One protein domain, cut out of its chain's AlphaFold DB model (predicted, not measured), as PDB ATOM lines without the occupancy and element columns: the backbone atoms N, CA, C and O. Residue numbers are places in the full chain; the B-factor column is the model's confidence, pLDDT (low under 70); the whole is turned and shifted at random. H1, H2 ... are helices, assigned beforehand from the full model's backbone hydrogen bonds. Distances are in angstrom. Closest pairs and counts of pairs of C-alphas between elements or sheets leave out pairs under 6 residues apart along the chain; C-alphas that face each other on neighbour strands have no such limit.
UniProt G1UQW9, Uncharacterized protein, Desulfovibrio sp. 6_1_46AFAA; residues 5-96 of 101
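What this domain is: This is residues 5 to 96 of the 101 residues of an uncharacterized protein of Desulfovibrio sp. 6_1_46AFAA (UniProt G1UQW9). One long helix, H1, reaches out as an arm from a small body of three helices, H2, H3 and H4, whose centres make a triangle; residues 5 to 18 of H1 stick out, and its last part meets the body at a corner. In the body H2 and H3 run opposite ways at a shallow tilt, and H4 packs on both of them at steeper angles, forming a helical hairpin with H3. The printed part has 92 residues with four named helices, in the order H1, H2, H3, H4, and no named strand; the class is all helix. The whole is loose, with a radius of gyration of the C-alphas of 15.7 A, and flat, spanning 51 by 41 by 16 A.

How they stand to each other: H1, residues 5 to 29, touches H3, residues 54 to 73, with residues 22 to 26 alone, and H3 touches it with residues 69 to 73 alone. Their closest C-alphas are those of Arg 22 and Ala 73, 4.8 A apart, and their lines are about perpendicular at 89 degrees. H1 and H2, residues 32 to 44, only just touch, with 3 pairs of C-alphas within 8 A, and only at the corner by their link; the closest C-alphas, those of Val 28 and Gly 34, are 5.1 A apart, and the lines are about perpendicular at 77 degrees. H2 and H3 are close but not clearly touching, the closest C-alphas being those of Leu 42 and Ala 63 at 5.7 A; they run opposite ways at a shallow tilt of 23 degrees. H2 touches H4, residues 75 to 85, at a steep tilt of 52 degrees, the same way, with the C-alphas of Ala 39 and Leu 81 closest at 6.0 A. H3 touches H4 with residues 67 to 71 alone, the closest C-alphas being those of Ala 71 and Cys 78 at 5.3 A; this hairpin runs opposite ways at a tilt of 36 degrees, only just steep. H1 and H4 are close but not clearly touching, with the C-alphas of Leu 29 and Ala 77 closest at 6.4 A. In H1, H2, H3 and H4 every O i to N i+4 pair is within hydrogen-bond range.

Where its parts are: H1 begins at C-alpha 5, (-33.181, -22.495, -7.528), and ends at C-alpha 29, (-50.419, -39.169, 19.527), 36.2 A away. H3, residues 54 to 73, measures 28.9 A, H2, residues 32 to 44, 18.5 A, and H4, residues 75 to 85, 15.4 A from first to last C-alpha. H4 ends at C-alpha 85, (-43.288, -41.572, 33.065).

The domain as a whole: The C-alphas of Ala 5 and Gly 89, the two farthest apart, are 52.6 A from each other. Without residues 5 to 18, which stand free, the body spans 39 by 32 by 17 A. The printed part has no cut. The links H1 to H2 and H3 to H4 are tight, and the link H2 to H3, of 9 residues, is short. The mean pLDDT of the printed part is 88.1, and residues 89 to 96 are under 70.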
ATOM      1  N   ALA A   5     -31.797 -22.033  -7.458       88.69
ATOM      2  CA  ALA A   5     -33.181 -22.495  -7.528       88.69
ATOM      3  C   ALA A   5     -33.341 -23.945  -7.038       88.69
ATOM      4  O   ALA A   5     -34.266 -24.229  -6.284       88.69
ATOM      5  N   GLU A   6     -32.417 -24.842  -7.395       88.50
ATOM      6  CA  GLU A   6     -32.401 -26.224  -6.894       88.50
ATOM      7  C   GLU A   6     -32.158 -26.272  -5.380       88.50
ATOM      8  O   GLU A   6     -32.835 -27.011  -4.673       88.50
ATOM      9  N   VAL A   7     -31.254 -25.436  -4.854       89.38
ATOM     10  CA  VAL A   7     -31.006 -25.353  -3.403       89.38
ATOM     11  C   VAL A   7     -32.235 -24.822  -2.654       89.38
ATOM     12  O   VAL A   7     -32.543 -25.305  -1.566       89.38
ATOM     13  N   ALA A   8     -32.944 -23.840  -3.216       89.75
ATOM     14  CA  ALA A   8     -34.176 -23.322  -2.623       89.75
ATOM     15  C   ALA A   8     -35.309 -24.361  -2.648       89.75
ATOM     16  O   ALA A   8     -35.984 -24.543  -1.638       89.75
ATOM     17  N   ALA A   9     -35.476 -25.079  -3.763       90.06
ATOM     18  CA  ALA A   9     -36.472 -26.139  -3.891       90.06
ATOM     19  C   ALA A   9     -36.209 -27.304  -2.921       90.06
ATOM     20  O   ALA A   9     -37.141 -27.808  -2.301       90.06
ATOM     21  N   GLU A  10     -34.947 -27.696  -2.726       90.69
ATOM     22  CA  GLU A  10     -34.578 -28.728  -1.748       90.69
ATOM     23  C   GLU A  10     -34.870 -28.307  -0.310       90.69
ATOM     24  O   GLU A  10     -35.381 -29.109   0.467       90.69
ATOM     25  N   ARG A  11     -34.591 -27.047   0.044       89.81
ATOM     26  CA  ARG A  11     -34.942 -26.514   1.368       89.81
ATOM     27  C   ARG A  11     -36.449 -26.525   1.589       89.81
ATOM     28  O   ARG A  11     -36.891 -27.010   2.622       89.81
ATOM     29  N   GLN A  12     -37.222 -26.064   0.605       91.06
ATOM     30  CA  GLN A  12     -38.681 -26.083   0.687       91.06
ATOM     31  C   GLN A  12     -39.213 -27.511   0.855       91.06
ATOM     32  O   GLN A  12     -40.029 -27.761   1.733       91.06
ATOM     33  N   SER A  13     -38.692 -28.469   0.081       93.25
ATOM     34  CA  SER A  13     -39.083 -29.878   0.193       93.25
ATOM     35  C   SER A  13     -38.785 -30.461   1.578       93.25
ATOM     36  O   SER A  13     -39.599 -31.214   2.103       93.25
ATOM     37  N   GLN A  14     -37.639 -30.123   2.177       91.56
ATOM     38  CA  GLN A  14     -37.286 -30.566   3.530       91.56
ATOM     39  C   GLN A  14     -38.193 -29.939   4.595       91.56
ATOM     40  O   GLN A  14     -38.562 -30.600   5.563       91.56
ATOM     41  N   GLU A  15     -38.562 -28.669   4.429       92.06
ATOM     42  CA  GLU A  15     -39.499 -27.988   5.326       92.06
ATOM     43  C   GLU A  15     -40.907 -28.584   5.242       92.06
ATOM     44  O   GLU A  15     -41.563 -28.756   6.274       92.06
ATOM     45  N   ASP A  16     -41.358 -28.935   4.038       93.62
ATOM     46  CA  ASP A  16     -42.655 -29.570   3.814       93.62
ATOM     47  C   ASP A  16     -42.688 -30.991   4.394       93.62
ATOM     48  O   ASP A  16     -43.636 -31.340   5.098       93.62
ATOM     49  N   GLU A  17     -41.625 -31.777   4.203       93.12
ATOM     50  CA  GLU A  17     -41.475 -33.100   4.821       93.12
ATOM     51  C   GLU A  17     -41.465 -33.005   6.353       93.12
ATOM     52  O   GLU A  17     -42.187 -33.734   7.033       93.12
ATOM     53  N   ALA A  18     -40.722 -32.047   6.918       89.81
ATOM     54  CA  ALA A  18     -40.695 -31.816   8.361       89.81
ATOM     55  C   ALA A  18     -42.062 -31.378   8.910       89.81
ATOM     56  O   ALA A  18     -42.429 -31.739  10.032       89.81
ATOM     57  N   ARG A  19     -42.829 -30.598   8.141       91.62
ATOM     58  CA  ARG A  19     -44.197 -30.212   8.500       91.62
ATOM     59  C   ARG A  19     -45.123 -31.423   8.484       91.62
ATOM     60  O   ARG A  19     -45.870 -31.597   9.443       91.62
ATOM     61  N   GLN A  20     -45.046 -32.253   7.445       94.81
ATOM     62  CA  GLN A  20     -45.867 -33.455   7.333       94.81
ATOM     63  C   GLN A  20     -45.558 -34.446   8.458       94.81
ATOM     64  O   GLN A  20     -46.475 -34.896   9.133       94.81
ATOM     65  N   ALA A  21     -44.280 -34.674   8.767       92.88
ATOM     66  CA  ALA A  21     -43.872 -35.548   9.865       92.88
ATOM     67  C   ALA A  21     -44.448 -35.113  11.227       92.88
ATOM     68  O   ALA A  21     -44.757 -35.956  12.067       92.88
ATOM     69  N   ARG A  22     -44.629 -33.803  11.460       93.38
ATOM     70  CA  ARG A  22     -45.296 -33.301  12.677       93.38
ATOM     71  C   ARG A  22     -46.791 -33.589  12.685       93.38
ATOM     72  O   ARG A  22     -47.324 -33.877  13.752       93.38
ATOM     73  N   VAL A  23     -47.456 -33.489  11.535       95.88
ATOM     74  CA  VAL A  23     -48.878 -33.843  11.405       95.88
ATOM     75  C   VAL A  23     -49.056 -35.336  11.655       95.88
ATOM     76  O   VAL A  23     -49.821 -35.705  12.537       95.88
ATOM     77  N   ASP A  24     -48.261 -36.179  10.997       96.56
ATOM     78  CA  ASP A  24     -48.331 -37.632  11.163       96.56
ATOM     79  C   ASP A  24     -48.061 -38.048  12.618       96.56
ATOM     80  O   ASP A  24     -48.749 -38.897  13.185       96.56
ATOM     81  N   LEU A  25     -47.070 -37.417  13.262       96.06
ATOM     82  CA  LEU A  25     -46.775 -37.664  14.669       96.06
ATOM     83  C   LEU A  25     -47.931 -37.231  15.579       96.06
ATOM     84  O   LEU A  25     -48.248 -37.939  16.535       96.06
ATOM     85  N   ARG A  26     -48.569 -36.091  15.293       95.44
ATOM     86  CA  ARG A  26     -49.753 -35.643  16.029       95.44
ATOM     87  C   ARG A  26     -50.895 -36.644  15.887       95.44
ATOM     88  O   ARG A  26     -51.430 -37.053  16.909       95.44
ATOM     89  N   ASP A  27     -51.194 -37.096  14.673       96.94
ATOM     90  CA  ASP A  27     -52.273 -38.055  14.414       96.94
ATOM     91  C   ASP A  27     -52.062 -39.368  15.185       96.94
ATOM     92  O   ASP A  27     -53.003 -39.945  15.732       96.94
ATOM     93  N   VAL A  28     -50.812 -39.831  15.297       96.06
ATOM     94  CA  VAL A  28     -50.471 -40.992  16.132       96.06
ATOM     95  C   VAL A  28     -50.739 -40.707  17.612       96.06
ATOM     96  O   VAL A  28     -51.338 -41.543  18.295       96.06
ATOM     97  N   LEU A  29     -50.302 -39.551  18.116       94.69
ATOM     98  CA  LEU A  29     -50.419 -39.169  19.527       94.69
ATOM     99  C   LEU A  29     -51.854 -38.819  19.952       94.69
ATOM    100  O   LEU A  29     -52.184 -39.004  21.122       94.69
ATOM    101  N   ASP A  30     -52.714 -38.403  19.023       92.94
ATOM    102  CA  ASP A  30     -54.152 -38.214  19.258       92.94
ATOM    103  C   ASP A  30     -54.836 -39.547  19.623       92.94
ATOM    104  O   ASP A  30     -55.885 -39.575  20.273       92.94
ATOM    105  N   THR A  31     -54.228 -40.684  19.262       93.19
ATOM    106  CA  THR A  31     -54.722 -42.004  19.656       93.19
ATOM    107  C   THR A  31     -54.145 -42.461  20.996       93.19
ATOM    108  O   THR A  31     -52.944 -42.389  21.265       93.19
ATOM    109  N   GLU A  32     -54.995 -43.065  21.830       87.75
ATOM    110  CA  GLU A  32     -54.557 -43.644  23.105       87.75
ATOM    111  C   GLU A  32     -53.541 -44.785  22.903       87.75
ATOM    112  O   GLU A  32     -52.599 -44.948  23.678       87.75
ATOM    113  N   ALA A  33     -53.704 -45.574  21.836       92.56
ATOM    114  CA  ALA A  33     -52.765 -46.636  21.489       92.56
ATOM    115  C   ALA A  33     -51.382 -46.077  21.129       92.56
ATOM    116  O   ALA A  33     -50.381 -46.611  21.609       92.56
ATOM    117  N   GLY A  34     -51.330 -44.995  20.346       93.12
ATOM    118  CA  GLY A  34     -50.090 -44.304  20.008       93.12
ATOM    119  C   GLY A  34     -49.390 -43.753  21.245       93.12
ATOM    120  O   GLY A  34     -48.212 -44.045  21.449       93.12
ATOM    121  N   CYS A  35     -50.128 -43.076  22.133       91.19
ATOM    122  CA  CYS A  35     -49.602 -42.616  23.422       91.19
ATOM    123  C   CYS A  35     -48.984 -43.763  24.243       91.19
ATOM    124  O   CYS A  35     -47.833 -43.664  24.668       91.19
ATOM    125  N   ARG A  36     -49.693 -44.890  24.416       89.94
ATOM    126  CA  ARG A  36     -49.175 -46.043  25.181       89.94
ATOM    127  C   ARG A  36     -47.915 -46.653  24.568       89.94
ATOM    128  O   ARG A  36     -47.030 -47.093  25.300       89.94
ATOM    129  N   VAL A  37     -47.831 -46.724  23.238       93.44
ATOM    130  CA  VAL A  37     -46.627 -47.216  22.549       93.44
ATOM    131  C   VAL A  37     -45.458 -46.263  22.785       93.44
ATOM    132  O   VAL A  37     -44.378 -46.715  23.157       93.44
ATOM    133  N   PHE A  38     -45.676 -44.954  22.651       93.75
ATOM    134  CA  PHE A  38     -44.642 -43.952  22.907       93.75
ATOM    135  C   PHE A  38     -44.145 -43.975  24.352       93.75
ATOM    136  O   PHE A  38     -42.935 -43.950  24.571       93.75
ATOM    137  N   ALA A  39     -45.043 -44.092  25.334       91.25
ATOM    138  CA  ALA A  39     -44.669 -44.210  26.742       91.25
ATOM    139  C   ALA A  39     -43.743 -45.415  26.984       91.25
ATOM    140  O   ALA A  39     -42.700 -45.284  27.623       91.25
ATOM    141  N   ARG A  40     -44.071 -46.578  26.402       91.38
ATOM    142  CA  ARG A  40     -43.228 -47.784  26.485       91.38
ATOM    143  C   ARG A  40     -41.864 -47.587  25.832       91.38
ATOM    144  O   ARG A  40     -40.861 -47.925  26.448       91.38
ATOM    145  N   LEU A  41     -41.815 -47.002  24.635       93.81
ATOM    146  CA  LEU A  41     -40.553 -46.724  23.941       93.81
ATOM    147  C   LEU A  41     -39.656 -45.785  24.755       93.81
ATOM    148  O   LEU A  41     -38.469 -46.047  24.918       93.81
ATOM    149  N   LEU A  42     -40.218 -44.710  25.312       92.94
ATOM    150  CA  LEU A  42     -39.475 -43.772  26.156       92.94
ATOM    151  C   LEU A  42     -38.953 -44.445  27.434       92.94
ATOM    152  O   LEU A  42     -37.829 -44.175  27.864       92.94
ATOM    153  N   HIS A  43     -39.735 -45.362  28.005       89.56
ATOM    154  CA  HIS A  43     -39.307 -46.172  29.138       89.56
ATOM    155  C   HIS A  43     -38.162 -47.133  28.771       89.56
ATOM    156  O   HIS A  43     -37.194 -47.235  29.521       89.56
ATOM    157  N   GLU A  44     -38.218 -47.786  27.607       89.81
ATOM    158  CA  GLU A  44     -37.158 -48.676  27.101       89.81
ATOM    159  C   GLU A  44     -35.858 -47.928  26.768       89.81
ATOM    160  O   GLU A  44     -34.766 -48.429  27.037       89.81
ATOM    161  N   LEU A  45     -35.959 -46.689  26.277       91.12
ATOM    162  CA  LEU A  45     -34.823 -45.764  26.146       91.12
ATOM    163  C   LEU A  45     -34.319 -45.250  27.505       91.12
ATOM    164  O   LEU A  45     -33.335 -44.511  27.599       91.12
ATOM    165  N   GLY A  46     -34.994 -45.656  28.575       84.38
ATOM    166  CA  GLY A  46     -34.561 -45.500  29.939       84.38
ATOM    167  C   GLY A  46     -34.805 -44.115  30.501       84.38
ATOM    168  O   GLY A  46     -33.990 -43.758  31.342       84.38
ATOM    169  N   VAL A  47     -35.821 -43.338  30.067       80.44
ATOM    170  CA  VAL A  47     -36.111 -41.936  30.509       80.44
ATOM    171  C   VAL A  47     -36.018 -41.713  32.025       80.44
ATOM    172  O   VAL A  47     -35.587 -40.643  32.469       80.44
ATOM    173  N   ASP A  48     -36.291 -42.748  32.815       77.31
ATOM    174  CA  ASP A  48     -36.243 -42.703  34.280       77.31
ATOM    175  C   ASP A  48     -35.130 -43.558  34.902       77.31
ATOM    176  O   ASP A  48     -34.960 -43.591  36.120       77.31
ATOM    177  N   SER A  49     -34.326 -44.228  34.078       79.81
ATOM    178  CA  SER A  49     -33.207 -45.057  34.521       79.81
ATOM    179  C   SER A  49     -31.972 -44.213  34.866       79.81
ATOM    180  O   SER A  49     -31.646 -43.273  34.133       79.81
ATOM    181  N   PRO A  50     -31.225 -44.557  35.935       82.56
ATOM    182  CA  PRO A  50     -29.935 -43.940  36.220       82.56
ATOM    183  C   PRO A  50     -28.946 -44.202  35.084       82.56
ATOM    184  O   PRO A  50     -28.728 -45.351  34.702       82.56
ATOM    185  N   MET A  51     -28.312 -43.143  34.593       90.44
ATOM    186  CA  MET A  51     -27.263 -43.218  33.579       90.44
ATOM    187  C   MET A  51     -25.964 -43.740  34.208       90.44
ATOM    188  O   MET A  51     -25.396 -43.085  35.082       90.44
ATOM    189  N   LYS A  52     -25.498 -44.923  33.794       91.50
ATOM    190  CA  LYS A  52     -24.304 -45.584  34.359       91.50
ATOM    191  C   LYS A  52     -23.139 -45.645  33.382       91.50
ATOM    192  O   LYS A  52     -21.997 -45.805  33.802       91.50
ATOM    193  N   ASN A  53     -23.419 -45.562  32.087       93.00
ATOM    194  CA  ASN A  53     -22.420 -45.651  31.033       93.00
ATOM    195  C   ASN A  53     -22.798 -44.759  29.835       93.00
ATOM    196  O   ASN A  53     -23.867 -44.151  29.787       93.00
ATOM    197  N   GLU A  54     -21.907 -44.691  28.847       94.25
ATOM    198  CA  GLU A  54     -22.114 -43.892  27.637       94.25
ATOM    199  C   GLU A  54     -23.305 -44.374  26.788       94.25
ATOM    200  O   GLU A  54     -23.959 -43.574  26.124       94.25
ATOM    201  N   THR A  55     -23.627 -45.670  26.819       92.62
ATOM    202  CA  THR A  55     -24.795 -46.210  26.104       92.62
ATOM    203  C   THR A  55     -26.083 -45.655  26.698       92.62
ATOM    204  O   THR A  55     -26.920 -45.153  25.952       92.62
ATOM    205  N   ASP A  56     -26.203 -45.637  28.026       91.81
ATOM    206  CA  ASP A  56     -27.359 -45.052  28.712       91.81
ATOM    207  C   ASP A  56     -27.506 -43.557  28.376       91.81
ATOM    208  O   ASP A  56     -28.613 -43.075  28.147       91.81
ATOM    209  N   MET A  57     -26.386 -42.830  28.280       92.12
ATOM    210  CA  MET A  57     -26.375 -41.421  27.867       92.12
ATOM    211  C   MET A  57     -26.916 -41.241  26.446       92.12
ATOM    212  O   MET A  57     -27.742 -40.365  26.196       92.12
ATOM    213  N   ARG A  58     -26.471 -42.076  25.499       93.62
ATOM    214  CA  ARG A  58     -26.937 -42.024  24.105       93.62
ATOM    215  C   ARG A  58     -28.428 -42.347  23.998       93.62
ATOM    216  O   ARG A  58     -29.133 -41.672  23.253       93.62
ATOM    217  N   LEU A  59     -28.908 -43.331  24.760       93.38
ATOM    218  CA  LEU A  59     -30.328 -43.686  24.810       93.38
ATOM    219  C   LEU A  59     -31.171 -42.562  25.424       93.38
ATOM    220  O   LEU A  59     -32.205 -42.208  24.858       93.38
ATOM    221  N   ARG A  60     -30.698 -41.920  26.502       91.88
ATOM    222  CA  ARG A  60     -31.351 -40.729  27.067       91.88
ATOM    223  C   ARG A  60     -31.441 -39.600  26.049       91.88
ATOM    224  O   ARG A  60     -32.526 -39.069  25.861       91.88
ATOM    225  N   ASN A  61     -30.351 -39.291  25.353       92.88
ATOM    226  CA  ASN A  61     -30.352 -38.239  24.335       92.88
ATOM    227  C   ASN A  61     -31.350 -38.537  23.205       92.88
ATOM    228  O   ASN A  61     -32.011 -37.625  22.711       92.88
ATOM    229  N   ALA A  62     -31.487 -39.806  22.806       93.50
ATOM    230  CA  ALA A  62     -32.486 -40.215  21.822       93.50
ATOM    231  C   ALA A  62     -33.918 -40.018  22.347       93.50
ATOM    232  O   ALA A  62     -34.774 -39.514  21.622       93.50
ATOM    233  N   ALA A  63     -34.170 -40.359  23.613       93.12
ATOM    234  CA  ALA A  63     -35.468 -40.134  24.237       93.12
ATOM    235  C   ALA A  63     -35.802 -38.640  24.373       93.12
ATOM    236  O   ALA A  63     -36.918 -38.236  24.057       93.12
ATOM    237  N   ASP A  64     -34.835 -37.811  24.768       92.88
ATOM    238  CA  ASP A  64     -35.002 -36.358  24.882       92.88
ATOM    239  C   ASP A  64     -35.268 -35.710  23.517       92.88
ATOM    240  O   ASP A  64     -36.078 -34.783  23.401       92.88
ATOM    241  N   TRP A  65     -34.622 -36.220  22.464       93.81
ATOM    242  CA  TRP A  65     -34.892 -35.809  21.091       93.81
ATOM    243  C   TRP A  65     -36.310 -36.197  20.651       93.81
ATOM    244  O   TRP A  65     -37.020 -35.357  20.096       93.81
ATOM    245  N   LEU A  66     -36.760 -37.424  20.943       93.31
ATOM    246  CA  LEU A  66     -38.135 -37.855  20.658       93.31
ATOM    247  C   LEU A  66     -39.157 -36.996  21.405       93.31
ATOM    248  O   LEU A  66     -40.116 -36.530  20.797       93.31
ATOM    249  N   LEU A  67     -38.930 -36.723  22.691       93.69
ATOM    250  CA  LEU A  67     -39.782 -35.840  23.489       93.69
ATOM    251  C   LEU A  67     -39.857 -34.425  22.903       93.69
ATOM    252  O   LEU A  67     -40.931 -33.831  22.905       93.69
ATOM    253  N   HIS A  68     -38.764 -33.901  22.339       94.56
ATOM    254  CA  HIS A  68     -38.791 -32.631  21.609       94.56
ATOM    255  C   HIS A  68     -39.671 -32.688  20.353       94.56
ATOM    256  O   HIS A  68     -40.427 -31.748  20.104       94.56
ATOM    257  N   GLN A  69     -39.606 -33.773  19.572       94.44
ATOM    258  CA  GLN A  69     -40.480 -33.935  18.402       94.44
ATOM    259  C   GLN A  69     -41.951 -34.031  18.817       94.44
ATOM    260  O   GLN A  69     -42.805 -33.360  18.240       94.44
ATOM    261  N   VAL A  70     -42.235 -34.801  19.869       94.94
ATOM    262  CA  VAL A  70     -43.579 -34.941  20.441       94.94
ATOM    263  C   VAL A  70     -44.090 -33.600  20.970       94.94
ATOM    264  O   VAL A  70     -45.214 -33.221  20.660       94.94
ATOM    265  N   ALA A  71     -43.271 -32.828  21.689       94.94
ATOM    266  CA  ALA A  71     -43.638 -31.493  22.164       94.94
ATOM    267  C   ALA A  71     -43.967 -30.532  21.012       94.94
ATOM    268  O   ALA A  71     -44.901 -29.741  21.122       94.94
ATOM    269  N   ALA A  72     -43.218 -30.604  19.910       93.56
ATOM    270  CA  ALA A  72     -43.450 -29.766  18.738       93.56
ATOM    271  C   ALA A  72     -44.716 -30.159  17.957       93.56
ATOM    272  O   ALA A  72     -45.347 -29.288  17.358       93.56
ATOM    273  N   ALA A  73     -45.073 -31.445  17.938       95.06
ATOM    274  CA  ALA A  73     -46.238 -31.961  17.220       95.06
ATOM    275  C   ALA A  73     -47.534 -31.892  18.046       95.06
ATOM    276  O   ALA A  73     -48.569 -31.451  17.548       95.06
ATOM    277  N   HIS A  74     -47.476 -32.309  19.313       95.12
ATOM    278  CA  HIS A  74     -48.621 -32.403  20.211       95.12
ATOM    279  C   HIS A  74     -48.213 -32.105  21.674       95.12
ATOM    280  O   HIS A  74     -47.944 -33.015  22.467       95.12
ATOM    281  N   PRO A  75     -48.223 -30.821  22.085       93.25
ATOM    282  CA  PRO A  75     -47.787 -30.400  23.419       93.25
ATOM    283  C   PRO A  75     -48.541 -31.078  24.574       93.25
ATOM    284  O   PRO A  75     -47.927 -31.513  25.547       93.25
ATOM    285  N   ALA A  76     -49.866 -31.216  24.465       91.56
ATOM    286  CA  ALA A  76     -50.674 -31.836  25.513       91.56
ATOM    287  C   ALA A  76     -50.398 -33.341  25.674       91.56
ATOM    288  O   ALA A  76     -50.365 -33.835  26.802       91.56
ATOM    289  N   ALA A  77     -50.154 -34.077  24.582       91.62
ATOM    290  CA  ALA A  77     -49.713 -35.467  24.660       91.62
ATOM    291  C   ALA A  77     -48.318 -35.575  25.295       91.62
ATOM    292  O   ALA A  77     -48.095 -36.449  26.127       91.62
ATOM    293  N   CYS A  78     -47.403 -34.648  24.991       93.69
ATOM    294  CA  CYS A  78     -46.085 -34.598  25.631       93.69
ATOM    295  C   CYS A  78     -46.181 -34.460  27.159       93.69
ATOM    296  O   CYS A  78     -45.544 -35.216  27.894       93.69
ATOM    297  N   LEU A  79     -47.026 -33.549  27.651       91.12
ATOM    298  CA  LEU A  79     -47.255 -33.382  29.091       91.12
ATOM    299  C   LEU A  79     -47.847 -34.642  29.730       91.12
ATOM    300  O   LEU A  79     -47.407 -35.041  30.807       91.12
ATOM    301  N   ARG A  80     -48.804 -35.293  29.054       89.50
ATOM    302  CA  ARG A  80     -49.389 -36.569  29.499       89.50
ATOM    303  C   ARG A  80     -48.328 -37.667  29.607       89.50
ATOM    304  O   ARG A  80     -48.241 -38.311  30.648       89.50
ATOM    305  N   LEU A  81     -47.486 -37.823  28.583       90.69
ATOM    306  CA  LEU A  81     -46.392 -38.800  28.563       90.69
ATOM    307  C   LEU A  81     -45.383 -38.546  29.687       90.69
ATOM    308  O   LEU A  81     -45.005 -39.473  30.396       90.69
ATOM    309  N   LEU A  82     -44.966 -37.294  29.891       90.19
ATOM    310  CA  LEU A  82     -44.044 -36.938  30.973       90.19
ATOM    311  C   LEU A  82     -44.656 -37.192  32.354       90.19
ATOM    312  O   LEU A  82     -43.968 -37.699  33.238       90.19
ATOM    313  N   ALA A  83     -45.935 -36.862  32.548       88.00
ATOM    314  CA  ALA A  83     -46.635 -37.136  33.799       88.00
ATOM    315  C   ALA A  83     -46.712 -38.645  34.079       88.00
ATOM    316  O   ALA A  83     -46.409 -39.069  35.195       88.00
ATOM    317  N   GLU A  84     -47.042 -39.449  33.064       86.56
ATOM    318  CA  GLU A  84     -47.090 -40.912  33.157       86.56
ATOM    319  C   GLU A  84     -45.722 -41.503  33.521       86.56
ATOM    320  O   GLU A  84     -45.619 -42.251  34.493       86.56
ATOM    321  N   LEU A  85     -44.659 -41.105  32.815       85.75
ATOM    322  CA  LEU A  85     -43.288 -41.572  33.065       85.75
ATOM    323  C   LEU A  85     -42.808 -41.222  34.482       85.75
ATOM    324  O   LEU A  85     -42.168 -42.023  35.159       85.75
ATOM    325  N   ARG A  86     -43.196 -40.048  34.992       84.19
ATOM    326  CA  ARG A  86     -42.871 -39.610  36.358       84.19
ATOM    327  C   ARG A  86     -43.770 -40.205  37.443       84.19
ATOM    328  O   ARG A  86     -43.558 -39.901  38.616       84.19
ATOM    329  N   GLY A  87     -44.768 -41.013  37.084       82.75
ATOM    330  CA  GLY A  87     -45.749 -41.541  38.033       82.75
ATOM    331  C   GLY A  87     -46.608 -40.451  38.687       82.75
ATOM    332  O   GLY A  87     -47.132 -40.651  39.784       82.75
ATOM    333  N   ILE A  88     -46.743 -39.288  38.044       80.19
ATOM    334  CA  ILE A  88     -47.582 -38.188  38.521       80.19
ATOM    335  C   ILE A  88     -49.025 -38.511  38.123       80.19
ATOM    336  O   ILE A  88     -49.435 -38.336  36.976       80.19
ATOM    337  N   GLY A  89     -49.803 -39.015  39.084       61.31
ATOM    338  CA  GLY A  89     -51.232 -39.269  38.903       61.31
ATOM    339  C   GLY A  89     -51.991 -37.980  38.560       61.31
ATOM    340  O   GLY A  89     -51.808 -36.961  39.223       61.31
ATOM    341  N   GLY A  90     -52.839 -38.032  37.527       55.94
ATOM    342  CA  GLY A  90     -53.627 -36.883  37.057       55.94
ATOM    343  C   GLY A  90     -53.642 -36.664  35.540       55.94
ATOM    344  O   GLY A  90     -54.402 -35.823  35.078       55.94
ATOM    345  N   ALA A  91     -52.884 -37.426  34.741       54.66
ATOM    346  CA  ALA A  91     -52.914 -37.324  33.271       54.66
ATOM    347  C   ALA A  91     -54.314 -37.584  32.662       54.66
ATOM    348  O   ALA A  91     -54.632 -37.079  31.587       54.66
ATOM    349  N   GLU A  92     -55.172 -38.310  33.385       55.50
ATOM    350  CA  GLU A  92     -56.601 -38.491  33.089       55.50
ATOM    351  C   GLU A  92     -57.381 -37.158  33.079       55.50
ATOM    352  O   GLU A  92     -58.346 -37.023  32.333       55.50
ATOM    353  N   LEU A  93     -56.965 -36.157  33.870       51.00
ATOM    354  CA  LEU A  93     -57.628 -34.846  33.977       51.00
ATOM    355  C   LEU A  93     -57.348 -33.949  32.763       51.00
ATOM    356  O   LEU A  93     -58.187 -33.132  32.401       51.00
ATOM    357  N   LEU A  94     -56.218 -34.149  32.076       54.81
ATOM    358  CA  LEU A  94     -55.885 -33.430  30.839       54.81
ATOM    359  C   LEU A  94     -56.737 -33.887  29.637       54.81
ATOM    360  O   LEU A  94     -56.749 -33.211  28.614       54.81
ATOM    361  N   LYS A  95     -57.477 -35.005  29.747       52.62
ATOM    362  CA  LYS A  95     -58.430 -35.457  28.713       52.62
ATOM    363  C   LYS A  95     -59.657 -34.539  28.591       52.62
ATOM    364  O   LYS A  95     -60.326 -34.579  27.563       52.62
ATOM    365  N   GLN A  96     -59.981 -33.751  29.622       48.78
ATOM    366  CA  GLN A  96     -61.219 -32.956  29.666       48.78
ATOM    367  C   GLN A  96     -61.109 -31.567  29.024       48.78
ATOM    368  O   GLN A  96     -62.137 -30.993  28.673       48.78
TER     369      GLN A  96